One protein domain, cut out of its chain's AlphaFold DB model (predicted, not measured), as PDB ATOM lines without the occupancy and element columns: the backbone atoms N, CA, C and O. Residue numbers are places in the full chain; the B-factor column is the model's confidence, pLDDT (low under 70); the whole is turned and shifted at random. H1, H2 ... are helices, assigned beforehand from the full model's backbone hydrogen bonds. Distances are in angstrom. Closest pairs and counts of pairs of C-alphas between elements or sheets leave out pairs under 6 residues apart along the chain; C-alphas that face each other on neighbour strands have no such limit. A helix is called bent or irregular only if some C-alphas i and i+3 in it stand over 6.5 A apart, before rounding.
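What this domain is: This is residues 2 to 76 of the 168 residues of an uncharacterized protein of Botrytis hyacinthi (UniProt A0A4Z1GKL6). Two longer helices, H2 and H3, make a helical hairpin that is closed by a tight turn and spreads towards its open end, with the short helix H1 near H3 by the closed end. A long looping stretch, residues 51 to 72, gathers at the open end and leads back to the short helix H4 beside the first residues of H2. The printed part has 75 residues with four named helices, in the order H1, H2, H3, H4, and no named strand; its class is all helix. It is compact, with a radius of gyration of the C-alphas of 12.6 A and spans of 31 by 26 by 19 A.

Where its parts are: H1 covers residues 2 to 6, beginning at C-alpha 2 at (159.180, 151.498, 145.437). H2, residues 18 to 31, is 19.9 A long and only just irregular: C-alphas 19 and 22 are 6.9 A apart. H3, residues 34 to 50, is the longest at 23.5 A; it has a kink of 39 degrees near residue 44 and is irregular, with C-alphas 36 and 39 7.8 A apart. H4, residues 73 to 76, ends at C-alpha 76 at (144.672, 147.807, 161.838).

How they stand to each other: H1 is close to H3 but not clearly touching it; their closest C-alphas, of Ile 5 and Val 37, are 7.8 A apart. H1 is apart from H2 and H4. In the hairpin, residues 25 to 28 of H2 touch residues 34 to 41 of H3, at a shallow tilt of 20 degrees, opposite ways; the closest C-alphas, of Val 28 and Tyr 34, are 5.2 A apart. H4 only just touches H2, through residues 18 to 22 of H2, with 3 pairs of C-alphas within 8 A; the closest are those of Phe 22 and Thr 73, at 5.5 A. H3 and H4 are apart, but only just, at 8.2 A. The O i to N i+4 pair of H1 is within hydrogen-bond range, as are 8 of 10 in H2 and 9 of 13 in H3; H4 is too short for such a pair.

The domain as a whole: The two C-alphas farthest apart, those of Gly 32 and Arg 64, are 34.6 A apart. The printed part has no cut. The links H1 to H2, 11 residues, and H3 to H4, 22 residues, are long. The mean pLDDT of the printed part is 92.7, and residues 62 to 63 are under 70.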
ATOM      1  N   ARG A   2     157.939 152.203 145.023       91.12
ATOM      2  CA  ARG A   2     159.180 151.498 145.437       91.12
ATOM      3  C   ARG A   2     160.377 152.431 145.682       91.12
ATOM      4  O   ARG A   2     160.905 152.463 146.781       91.12
ATOM      5  N   LYS A   3     160.717 153.277 144.699       89.00
ATOM      6  CA  LYS A   3     161.788 154.285 144.835       89.00
ATOM      7  C   LYS A   3     161.559 155.265 145.991       89.00
ATOM      8  O   LYS A   3     162.480 155.600 146.709       89.00
ATOM      9  N   THR A   4     160.316 155.698 146.201       89.50
ATOM     10  CA  THR A   4     159.937 156.608 147.299       89.50
ATOM     11  C   THR A   4     160.244 156.015 148.675       89.50
ATOM     12  O   THR A   4     160.537 156.762 149.600       89.50
ATOM     13  N   ILE A   5     160.150 154.690 148.799       90.25
ATOM     14  CA  ILE A   5     160.410 153.938 150.028       90.25
ATOM     15  C   ILE A   5     161.922 153.726 150.166       90.25
ATOM     16  O   ILE A   5     162.553 154.350 151.014       90.25
ATOM     17  N   HIS A   6     162.520 152.984 149.232       90.56
ATOM     18  CA  HIS A   6     163.915 152.546 149.334       90.56
ATOM     19  C   HIS A   6     164.955 153.655 149.115       90.56
ATOM     20  O   HIS A   6     166.054 153.589 149.655       90.56
ATOM     21  N   GLU A   7     164.640 154.677 148.316       92.19
ATOM     22  CA  GLU A   7     165.570 155.752 147.932       92.19
ATOM     23  C   GLU A   7     165.160 157.104 148.539       92.19
ATOM     24  O   GLU A   7     165.571 158.161 148.061       92.19
ATOM     25  N   ARG A   8     164.338 157.094 149.598       91.75
ATOM     26  CA  ARG A   8     163.769 158.298 150.227       91.75
ATOM     27  C   ARG A   8     164.806 159.402 150.465       91.75
ATOM     28  O   ARG A   8     164.547 160.562 150.156       91.75
ATOM     29  N   GLU A   9     165.957 159.043 151.028       90.69
ATOM     30  CA  GLU A   9     167.012 159.993 151.404       90.69
ATOM     31  C   GLU A   9     167.688 160.617 150.184       90.69
ATOM     32  O   GLU A   9     167.842 161.835 150.131       90.69
ATOM     33  N   ALA A  10     167.999 159.806 149.168       93.94
ATOM     34  CA  ALA A  10     168.551 160.289 147.903       93.94
ATOM     35  C   ALA A  10     167.582 161.234 147.172       93.94
ATOM     36  O   ALA A  10     168.009 162.150 146.474       93.94
ATOM     37  N   LEU A  11     166.275 161.036 147.363       93.00
ATOM     38  CA  LEU A  11     165.217 161.874 146.802       93.00
ATOM     39  C   LEU A  11     164.871 163.097 147.672       93.00
ATOM     40  O   LEU A  11     163.976 163.857 147.306       93.00
ATOM     41  N   GLY A  12     165.532 163.291 148.819       94.06
ATOM     42  CA  GLY A  12     165.254 164.406 149.731       94.06
ATOM     43  C   GLY A  12     163.843 164.382 150.328       94.06
ATOM     44  O   GLY A  12     163.293 165.430 150.667       94.06
ATOM     45  N   LEU A  13     163.223 163.204 150.427       92.00
ATOM     46  CA  LEU A  13     161.853 163.058 150.912       92.00
ATOM     47  C   LEU A  13     161.809 162.927 152.437       92.00
ATOM     48  O   LEU A  13     162.617 162.231 153.055       92.00
ATOM     49  N   ALA A  14     160.807 163.555 153.052       89.44
ATOM     50  CA  ALA A  14     160.558 163.401 154.479       89.44
ATOM     51  C   ALA A  14     160.140 161.962 154.819       89.44
ATOM     52  O   ALA A  14     159.396 161.315 154.077       89.44
ATOM     53  N   LYS A  15     160.592 161.463 155.975       88.19
ATOM     54  CA  LYS A  15     160.114 160.191 156.523       88.19
ATOM     55  C   LYS A  15     158.657 160.329 156.962       88.19
ATOM     56  O   LYS A  15     158.285 161.313 157.597       88.19
ATOM     57  N   THR A  16     157.847 159.320 156.660       91.81
ATOM     58  CA  THR A  16     156.474 159.230 157.160       91.81
ATOM     59  C   THR A  16     156.465 159.162 158.689       91.81
ATOM     60  O   THR A  16     157.156 158.334 159.280       91.81
ATOM     61  N   SER A  17     155.680 160.028 159.334       92.81
ATOM     62  CA  SER A  17     155.460 159.990 160.784       92.81
ATOM     63  C   SER A  17     154.529 158.839 161.177       92.81
ATOM     64  O   SER A  17     153.737 158.391 160.353       92.81
ATOM     65  N   PHE A  18     154.530 158.419 162.446       94.06
ATOM     66  CA  PHE A  18     153.608 157.375 162.918       94.06
ATOM     67  C   PHE A  18     152.138 157.686 162.665       94.06
ATOM     68  O   PHE A  18     151.406 156.809 162.211       94.06
ATOM     69  N   ALA A  19     151.733 158.943 162.857       93.31
ATOM     70  CA  ALA A  19     150.382 159.397 162.540       93.31
ATOM     71  C   ALA A  19     150.018 159.199 161.056       93.31
ATOM     72  O   ALA A  19     148.862 158.950 160.723       93.31
ATOM     73  N   MET A  20     151.004 159.296 160.160       95.25
ATOM     74  CA  MET A  20     150.812 159.152 158.716       95.25
ATOM     75  C   MET A  20     151.100 157.739 158.200       95.25
ATOM     76  O   MET A  20     150.745 157.425 157.061       95.25
ATOM     77  N   SER A  21     151.693 156.863 159.014       95.25
ATOM     78  CA  SER A  21     152.049 155.508 158.593       95.25
ATOM     79  C   SER A  21     150.836 154.688 158.169       95.25
ATOM     80  O   SER A  21     150.942 153.925 157.213       95.25
ATOM     81  N   PHE A  22     149.670 154.892 158.791       96.12
ATOM     82  CA  PHE A  22     148.414 154.285 158.342       96.12
ATOM     83  C   PHE A  22     148.184 154.498 156.838       96.12
ATOM     84  O   PHE A  22     147.982 153.544 156.085       96.12
ATOM     85  N   TYR A  23     148.280 155.745 156.372       96.56
ATOM     86  CA  TYR A  23     148.072 156.078 154.963       96.56
ATOM     87  C   TYR A  23     149.172 155.515 154.068       96.56
ATOM     88  O   TYR A  23     148.893 155.121 152.935       96.56
ATOM     89  N   MET A  24     150.399 155.411 154.581       96.06
ATOM     90  CA  MET A  24     151.490 154.758 153.868       96.06
ATOM     91  C   MET A  24     151.188 153.278 153.613       96.06
ATOM     92  O   MET A  24     151.286 152.830 152.469       96.06
ATOM     93  N   PHE A  25     150.715 152.543 154.625       97.25
ATOM     94  CA  PHE A  25     150.272 151.154 154.467       97.25
ATOM     95  C   PHE A  25     149.117 151.018 153.466       97.25
ATOM     96  O   PHE A  25     149.151 150.154 152.584       97.25
ATOM     97  N   ARG A  26     148.113 151.907 153.530       96.25
ATOM     98  CA  ARG A  26     147.011 151.923 152.547       96.25
ATOM     99  C   ARG A  26     147.529 152.139 151.122       96.25
ATOM    100  O   ARG A  26     147.072 151.473 150.192       96.25
ATOM    101  N   ALA A  27     148.484 153.049 150.942       96.31
ATOM    102  CA  ALA A  27     149.046 153.367 149.636       96.31
ATOM    103  C   ALA A  27     149.871 152.207 149.057       96.31
ATOM    104  O   ALA A  27     149.697 151.882 147.882       96.31
ATOM    105  N   VAL A  28     150.696 151.521 149.859       96.44
ATOM    106  CA  VAL A  28     151.452 150.346 149.377       96.44
ATOM    107  C   VAL A  28     150.550 149.150 149.084       96.44
ATOM    108  O   VAL A  28     150.792 148.437 148.109       96.44
ATOM    109  N   ALA A  29     149.471 148.967 149.856       95.38
ATOM    110  CA  ALA A  29     148.453 147.958 149.573       95.38
ATOM    111  C   ALA A  29     147.785 148.226 148.220       95.38
ATOM    112  O   ALA A  29     147.677 147.318 147.396       95.38
ATOM    113  N   LYS A  30     147.402 149.484 147.956       94.69
ATOM    114  CA  LYS A  30     146.809 149.906 146.680       94.69
ATOM    115  C   LYS A  30     147.790 149.809 145.508       94.69
ATOM    116  O   LYS A  30     147.377 149.486 144.402       94.69
ATOM    117  N   ALA A  31     149.074 150.069 145.744       96.44
ATOM    118  CA  ALA A  31     150.124 149.952 144.737       96.44
ATOM    119  C   ALA A  31     150.526 148.496 144.431       96.44
ATOM    120  O   ALA A  31     151.291 148.275 143.496       96.44
ATOM    121  N   GLY A  32     150.040 147.520 145.209       94.94
ATOM    122  CA  GLY A  32     150.335 146.101 145.004       94.94
ATOM    123  C   GLY A  32     151.760 145.693 145.378       94.94
ATOM    124  O   GLY A  32     152.240 144.695 144.863       94.94
ATOM    125  N   ILE A  33     152.436 146.456 146.246       96.25
ATOM    126  CA  ILE A  33     153.841 146.209 146.636       96.25
ATOM    127  C   ILE A  33     154.001 145.868 148.119       96.25
ATOM    128  O   ILE A  33     155.104 145.917 148.648       96.25
ATOM    129  N   TYR A  34     152.893 145.603 148.810       96.25
ATOM    130  CA  TYR A  34     152.847 145.465 150.266       96.25
ATOM    131  C   TYR A  34     153.854 144.435 150.785       96.25
ATOM    132  O   TYR A  34     154.612 144.739 151.699       96.25
ATOM    133  N   GLU A  35     153.890 143.245 150.180       95.25
ATOM    134  CA  GLU A  35     154.807 142.171 150.558       95.25
ATOM    135  C   GLU A  35     156.274 142.569 150.394       95.25
ATOM    136  O   GLU A  35     157.096 142.249 151.244       95.25
ATOM    137  N   GLU A  36     156.594 143.296 149.324       95.81
ATOM    138  CA  GLU A  36     157.964 143.693 148.990       95.81
ATOM    139  C   GLU A  36     158.550 144.670 150.018       95.81
ATOM    140  O   GLU A  36     159.750 144.660 150.273       95.81
ATOM    141  N   VAL A  37     157.703 145.522 150.603       95.94
ATOM    142  CA  VAL A  37     158.126 146.625 151.487       95.94
ATOM    143  C   VAL A  37     157.728 146.421 152.948       95.94
ATOM    144  O   VAL A  37     157.969 147.291 153.783       95.94
ATOM    145  N   TRP A  38     157.123 145.277 153.270       95.62
ATOM    146  CA  TRP A  38     156.606 144.939 154.597       95.62
ATOM    147  C   TRP A  38     157.645 145.116 155.709       95.62
ATOM    148  O   TRP A  38     157.382 145.788 156.707       95.62
ATOM    149  N   GLU A  39     158.836 144.549 155.514       94.50
ATOM    150  CA  GLU A  39     159.911 144.574 156.509       94.50
ATOM    151  C   GLU A  39     160.401 145.996 156.798       94.50
ATOM    152  O   GLU A  39     160.602 146.363 157.957       94.50
ATOM    153  N   GLU A  40     160.523 146.822 155.757       93.69
ATOM    154  CA  GLU A  40     160.939 148.216 155.895       93.69
ATOM    155  C   GLU A  40     159.873 149.047 156.618       93.69
ATOM    156  O   GLU A  40     160.189 149.807 157.536       93.69
ATOM    157  N   LEU A  41     158.598 148.864 156.255       94.25
ATOM    158  CA  LEU A  41     157.502 149.593 156.885       94.25
ATOM    159  C   LEU A  41     157.305 149.201 158.349       94.25
ATOM    160  O   LEU A  41     156.996 150.076 159.149       94.25
ATOM    161  N   LEU A  42     157.500 147.934 158.727       95.25
ATOM    162  CA  LEU A  42     157.400 147.506 160.126       95.25
ATOM    163  C   LEU A  42     158.588 147.919 161.000       95.25
ATOM    164  O   LEU A  42     158.461 147.912 162.229       95.25
ATOM    165  N   GLY A  43     159.725 148.270 160.395       94.56
ATOM    166  CA  GLY A  43     160.971 148.599 161.089       94.56
ATOM    167  C   GLY A  43     160.808 149.511 162.313       94.56
ATOM    168  O   GLY A  43     161.351 149.188 163.372       94.56
ATOM    169  N   PRO A  44     160.023 150.603 162.248       93.88
ATOM    170  CA  PRO A  44     159.852 151.477 163.399       93.88
ATOM    171  C   PRO A  44     159.195 150.832 164.625       93.88
ATOM    172  O   PRO A  44     159.590 151.130 165.749       93.88
ATOM    173  N   TRP A  45     158.231 149.928 164.436       95.75
ATOM    174  CA  TRP A  45     157.598 149.214 165.552       95.75
ATOM    175  C   TRP A  45     158.507 148.133 166.125       95.75
ATOM    176  O   TRP A  45     158.529 147.948 167.338       95.75
ATOM    177  N   LYS A  46     159.310 147.468 165.283       95.56
ATOM    178  CA  LYS A  46     160.355 146.545 165.757       95.56
ATOM    179  C   LYS A  46     161.354 147.272 166.658       95.56
ATOM    180  O   LYS A  46     161.634 146.806 167.752       95.56
ATOM    181  N   LYS A  47     161.768 148.482 166.266       94.38
ATOM    182  CA  LYS A  47     162.641 149.328 167.086       94.38
ATOM    183  C   LYS A  47     162.024 149.685 168.446       94.38
ATOM    184  O   LYS A  47     162.744 149.677 169.437       94.38
ATOM    185  N   MET A  48     160.719 149.975 168.519       94.50
ATOM    186  CA  MET A  48     160.053 150.203 169.814       94.50
ATOM    187  C   MET A  48     160.134 148.967 170.719       94.50
ATOM    188  O   MET A  48     160.402 149.098 171.912       94.50
ATOM    189  N   LEU A  49     159.943 147.772 170.153       95.00
ATOM    190  CA  LEU A  49     160.074 146.517 170.895       95.00
ATOM    191  C   LEU A  49     161.511 146.304 171.391       95.00
ATOM    192  O   LEU A  49     161.698 145.964 172.554       95.00
ATOM    193  N   ASP A  50     162.518 146.585 170.557       95.94
ATOM    194  CA  ASP A  50     163.939 146.512 170.944       95.94
ATOM    195  C   ASP A  50     164.293 147.503 172.069       95.94
ATOM    196  O   ASP A  50     165.226 147.291 172.842       95.94
ATOM    197  N   GLN A  51     163.527 148.590 172.184       93.69
ATOM    198  CA  GLN A  51     163.626 149.580 173.257       93.69
ATOM    199  C   GLN A  51     162.813 149.206 174.509       93.69
ATOM    200  O   GLN A  51     162.765 149.989 175.455       93.69
ATOM    201  N   ASN A  52     162.221 148.009 174.555       95.38
ATOM    202  CA  ASN A  52     161.369 147.504 175.637       95.38
ATOM    203  C   ASN A  52     160.077 148.307 175.868       95.38
ATOM    204  O   ASN A  52     159.510 148.259 176.962       95.38
ATOM    205  N   LEU A  53     159.583 149.032 174.861       94.81
ATOM    206  CA  LEU A  53     158.266 149.655 174.967       94.81
ATOM    207  C   LEU A  53     157.183 148.571 174.977       94.81
ATOM    208  O   LEU A  53     157.178 147.653 174.158       94.81
ATOM    209  N   THR A  54     156.228 148.717 175.892       95.12
ATOM    210  CA  THR A  54     155.035 147.859 175.997       95.12
ATOM    211  C   THR A  54     153.783 148.516 175.405       95.12
ATOM    212  O   THR A  54     152.706 147.919 175.394       95.12
ATOM    213  N   THR A  55     153.925 149.740 174.886       94.81
ATOM    214  CA  THR A  55     152.897 150.564 174.235       94.81
ATOM    215  C   THR A  55     153.476 151.268 172.997       94.81
ATOM    216  O   THR A  55     154.651 151.103 172.676       94.81
ATOM    217  N   TRP A  56     152.659 152.031 172.260       95.06
ATOM    218  CA  TRP A  56     153.092 152.693 171.021       95.06
ATOM    219  C   TRP A  56     153.480 154.156 171.243       95.06
ATOM    220  O   TRP A  56     152.621 154.963 171.592       95.06
ATOM    221  N   ALA A  57     154.737 154.519 170.975       94.75
ATOM    222  CA  ALA A  57     155.205 155.896 171.127       94.75
ATOM    223  C   ALA A  57     154.608 156.853 170.089       94.75
ATOM    224  O   ALA A  57     154.323 156.477 168.955       94.75
ATOM    225  N   GLU A  58     154.461 158.119 170.464       94.75
ATOM    226  CA  GLU A  58     153.872 159.185 169.652       94.75
ATOM    227  C   GLU A  58     154.681 159.509 168.385       94.75
ATOM    228  O   GLU A  58     154.111 159.724 167.315       94.75
ATOM    229  N   SER A  59     156.011 159.529 168.467       89.81
ATOM    230  CA  SER A  59     156.884 159.827 167.328       89.81
ATOM    231  C   SER A  59     158.257 159.171 167.482       89.81
ATOM    232  O   SER A  59     158.627 158.759 168.577       89.81
ATOM    233  N   GLU A  60     159.024 159.076 166.392       80.94
ATOM    234  CA  GLU A  60     160.399 158.551 166.443       80.94
ATOM    235  C   GLU A  60     161.426 159.560 166.966       80.94
ATOM    236  O   GLU A  60     162.444 159.166 167.529       80.94
ATOM    237  N   SER A  61     161.206 160.852 166.708       71.81
ATOM    238  CA  SER A  61     162.225 161.900 166.846       71.81
ATOM    239  C   SER A  61     161.990 162.848 168.022       71.81
ATOM    240  O   SER A  61     162.922 163.515 168.456       71.81
ATOM    241  N   MET A  62     160.759 162.938 168.532       68.12
ATOM    242  CA  MET A  62     160.391 163.776 169.678       68.12
ATOM    243  C   MET A  62     159.363 163.039 170.533       68.12
ATOM    244  O   MET A  62     158.155 163.256 170.422       68.12
ATOM    245  N   VAL A  63     159.844 162.119 171.361       65.50
ATOM    246  CA  VAL A  63     158.987 161.329 172.244       65.50
ATOM    247  C   VAL A  63     158.464 162.230 173.366       65.50
ATOM    248  O   VAL A  63     159.220 162.629 174.248       65.50
ATOM    249  N   ARG A  64     157.177 162.595 173.314       78.44
ATOM    250  CA  ARG A  64     156.453 163.222 174.437       78.44
ATOM    251  C   ARG A  64     155.516 162.240 175.146       78.44
ATOM    252  O   ARG A  64     155.225 162.442 176.320       78.44
ATOM    253  N   SER A  65     155.085 161.182 174.456       89.19
ATOM    254  CA  SER A  65     154.312 160.069 175.010       89.19
ATOM    255  C   SER A  65     154.784 158.731 174.443       89.19
ATOM    256  O   SER A  65     154.914 158.587 173.226       89.19
ATOM    257  N   ASP A  66     154.952 157.737 175.317       92.38
ATOM    258  CA  ASP A  66     155.219 156.338 174.950       92.38
ATOM    259  C   ASP A  66     153.933 155.519 174.734       92.38
ATOM    260  O   ASP A  66     153.996 154.338 174.396       92.38
ATOM    261  N   CYS A  67     152.754 156.130 174.899       94.81
ATOM    262  CA  CYS A  67     151.448 155.495 174.717       94.81
ATOM    263  C   CYS A  67     150.509 156.420 173.929       94.81
ATOM    264  O   CYS A  67     149.915 157.355 174.472       94.81
ATOM    265  N   HIS A  68     150.399 156.186 172.622       95.19
ATOM    266  CA  HIS A  68     149.690 157.067 171.709       95.19
ATOM    267  C   HIS A  68     148.897 156.299 170.645       95.19
ATOM    268  O   HIS A  68     149.413 155.428 169.943       95.19
ATOM    269  N   GLY A  69     147.618 156.656 170.499       94.31
ATOM    270  CA  GLY A  69     146.664 155.912 169.674       94.31
ATOM    271  C   GLY A  69     146.979 155.918 168.177       94.31
ATOM    272  O   GLY A  69     146.842 154.885 167.528       94.31
ATOM    273  N   TRP A  70     147.459 157.036 167.615       94.75
ATOM    274  CA  TRP A  70     147.751 157.110 166.173       94.75
ATOM    275  C   TRP A  70     148.880 156.169 165.731       94.75
ATOM    276  O   TRP A  70     148.984 155.827 164.555       94.75
ATOM    277  N   SER A  71     149.712 155.714 166.671       95.25
ATOM    278  CA  SER A  71     150.837 154.821 166.394       95.25
ATOM    279  C   SER A  71     150.420 153.352 166.421       95.25
ATOM    280  O   SER A  71     151.195 152.488 166.018       95.25
ATOM    281  N   ALA A  72     149.171 153.055 166.799       96.19
ATOM    282  CA  ALA A  72     148.595 151.711 166.817       96.19
ATOM    283  C   ALA A  72     148.233 151.172 165.417       96.19
ATOM    284  O   ALA A  72     147.430 150.245 165.297       96.19
ATOM    285  N   THR A  73     148.836 151.713 164.351       96.94
ATOM    286  CA  THR A  73     148.642 151.258 162.963       96.94
ATOM    287  C   THR A  73     148.786 149.735 162.798       96.94
ATOM    288  O   THR A  73     147.922 149.155 162.137       96.94
ATOM    289  N   PRO A  74     149.755 149.032 163.433       96.12
ATOM    290  CA  PRO A  74     149.873 147.579 163.297       96.12
ATOM    291  C   PRO A  74     148.605 146.808 163.680       96.12
ATOM    292  O   PRO A  74     148.328 145.768 163.091       96.12
ATOM    293  N   MET A  75     147.795 147.321 164.615       95.25
ATOM    294  CA  MET A  75     146.522 146.689 164.987       95.25
ATOM    295  C   MET A  75     145.539 146.666 163.819       95.25
ATOM    296  O   MET A  75     144.871 145.662 163.587       95.25
ATOM    297  N   TYR A  76     145.488 147.749 163.044       95.75
ATOM    298  CA  TYR A  76     144.672 147.807 161.838       95.75
ATOM    299  C   TYR A  76     145.214 146.869 160.751       95.75
ATOM    300  O   TYR A  76     144.444 146.136 160.127       95.75
TER     301      TYR A  76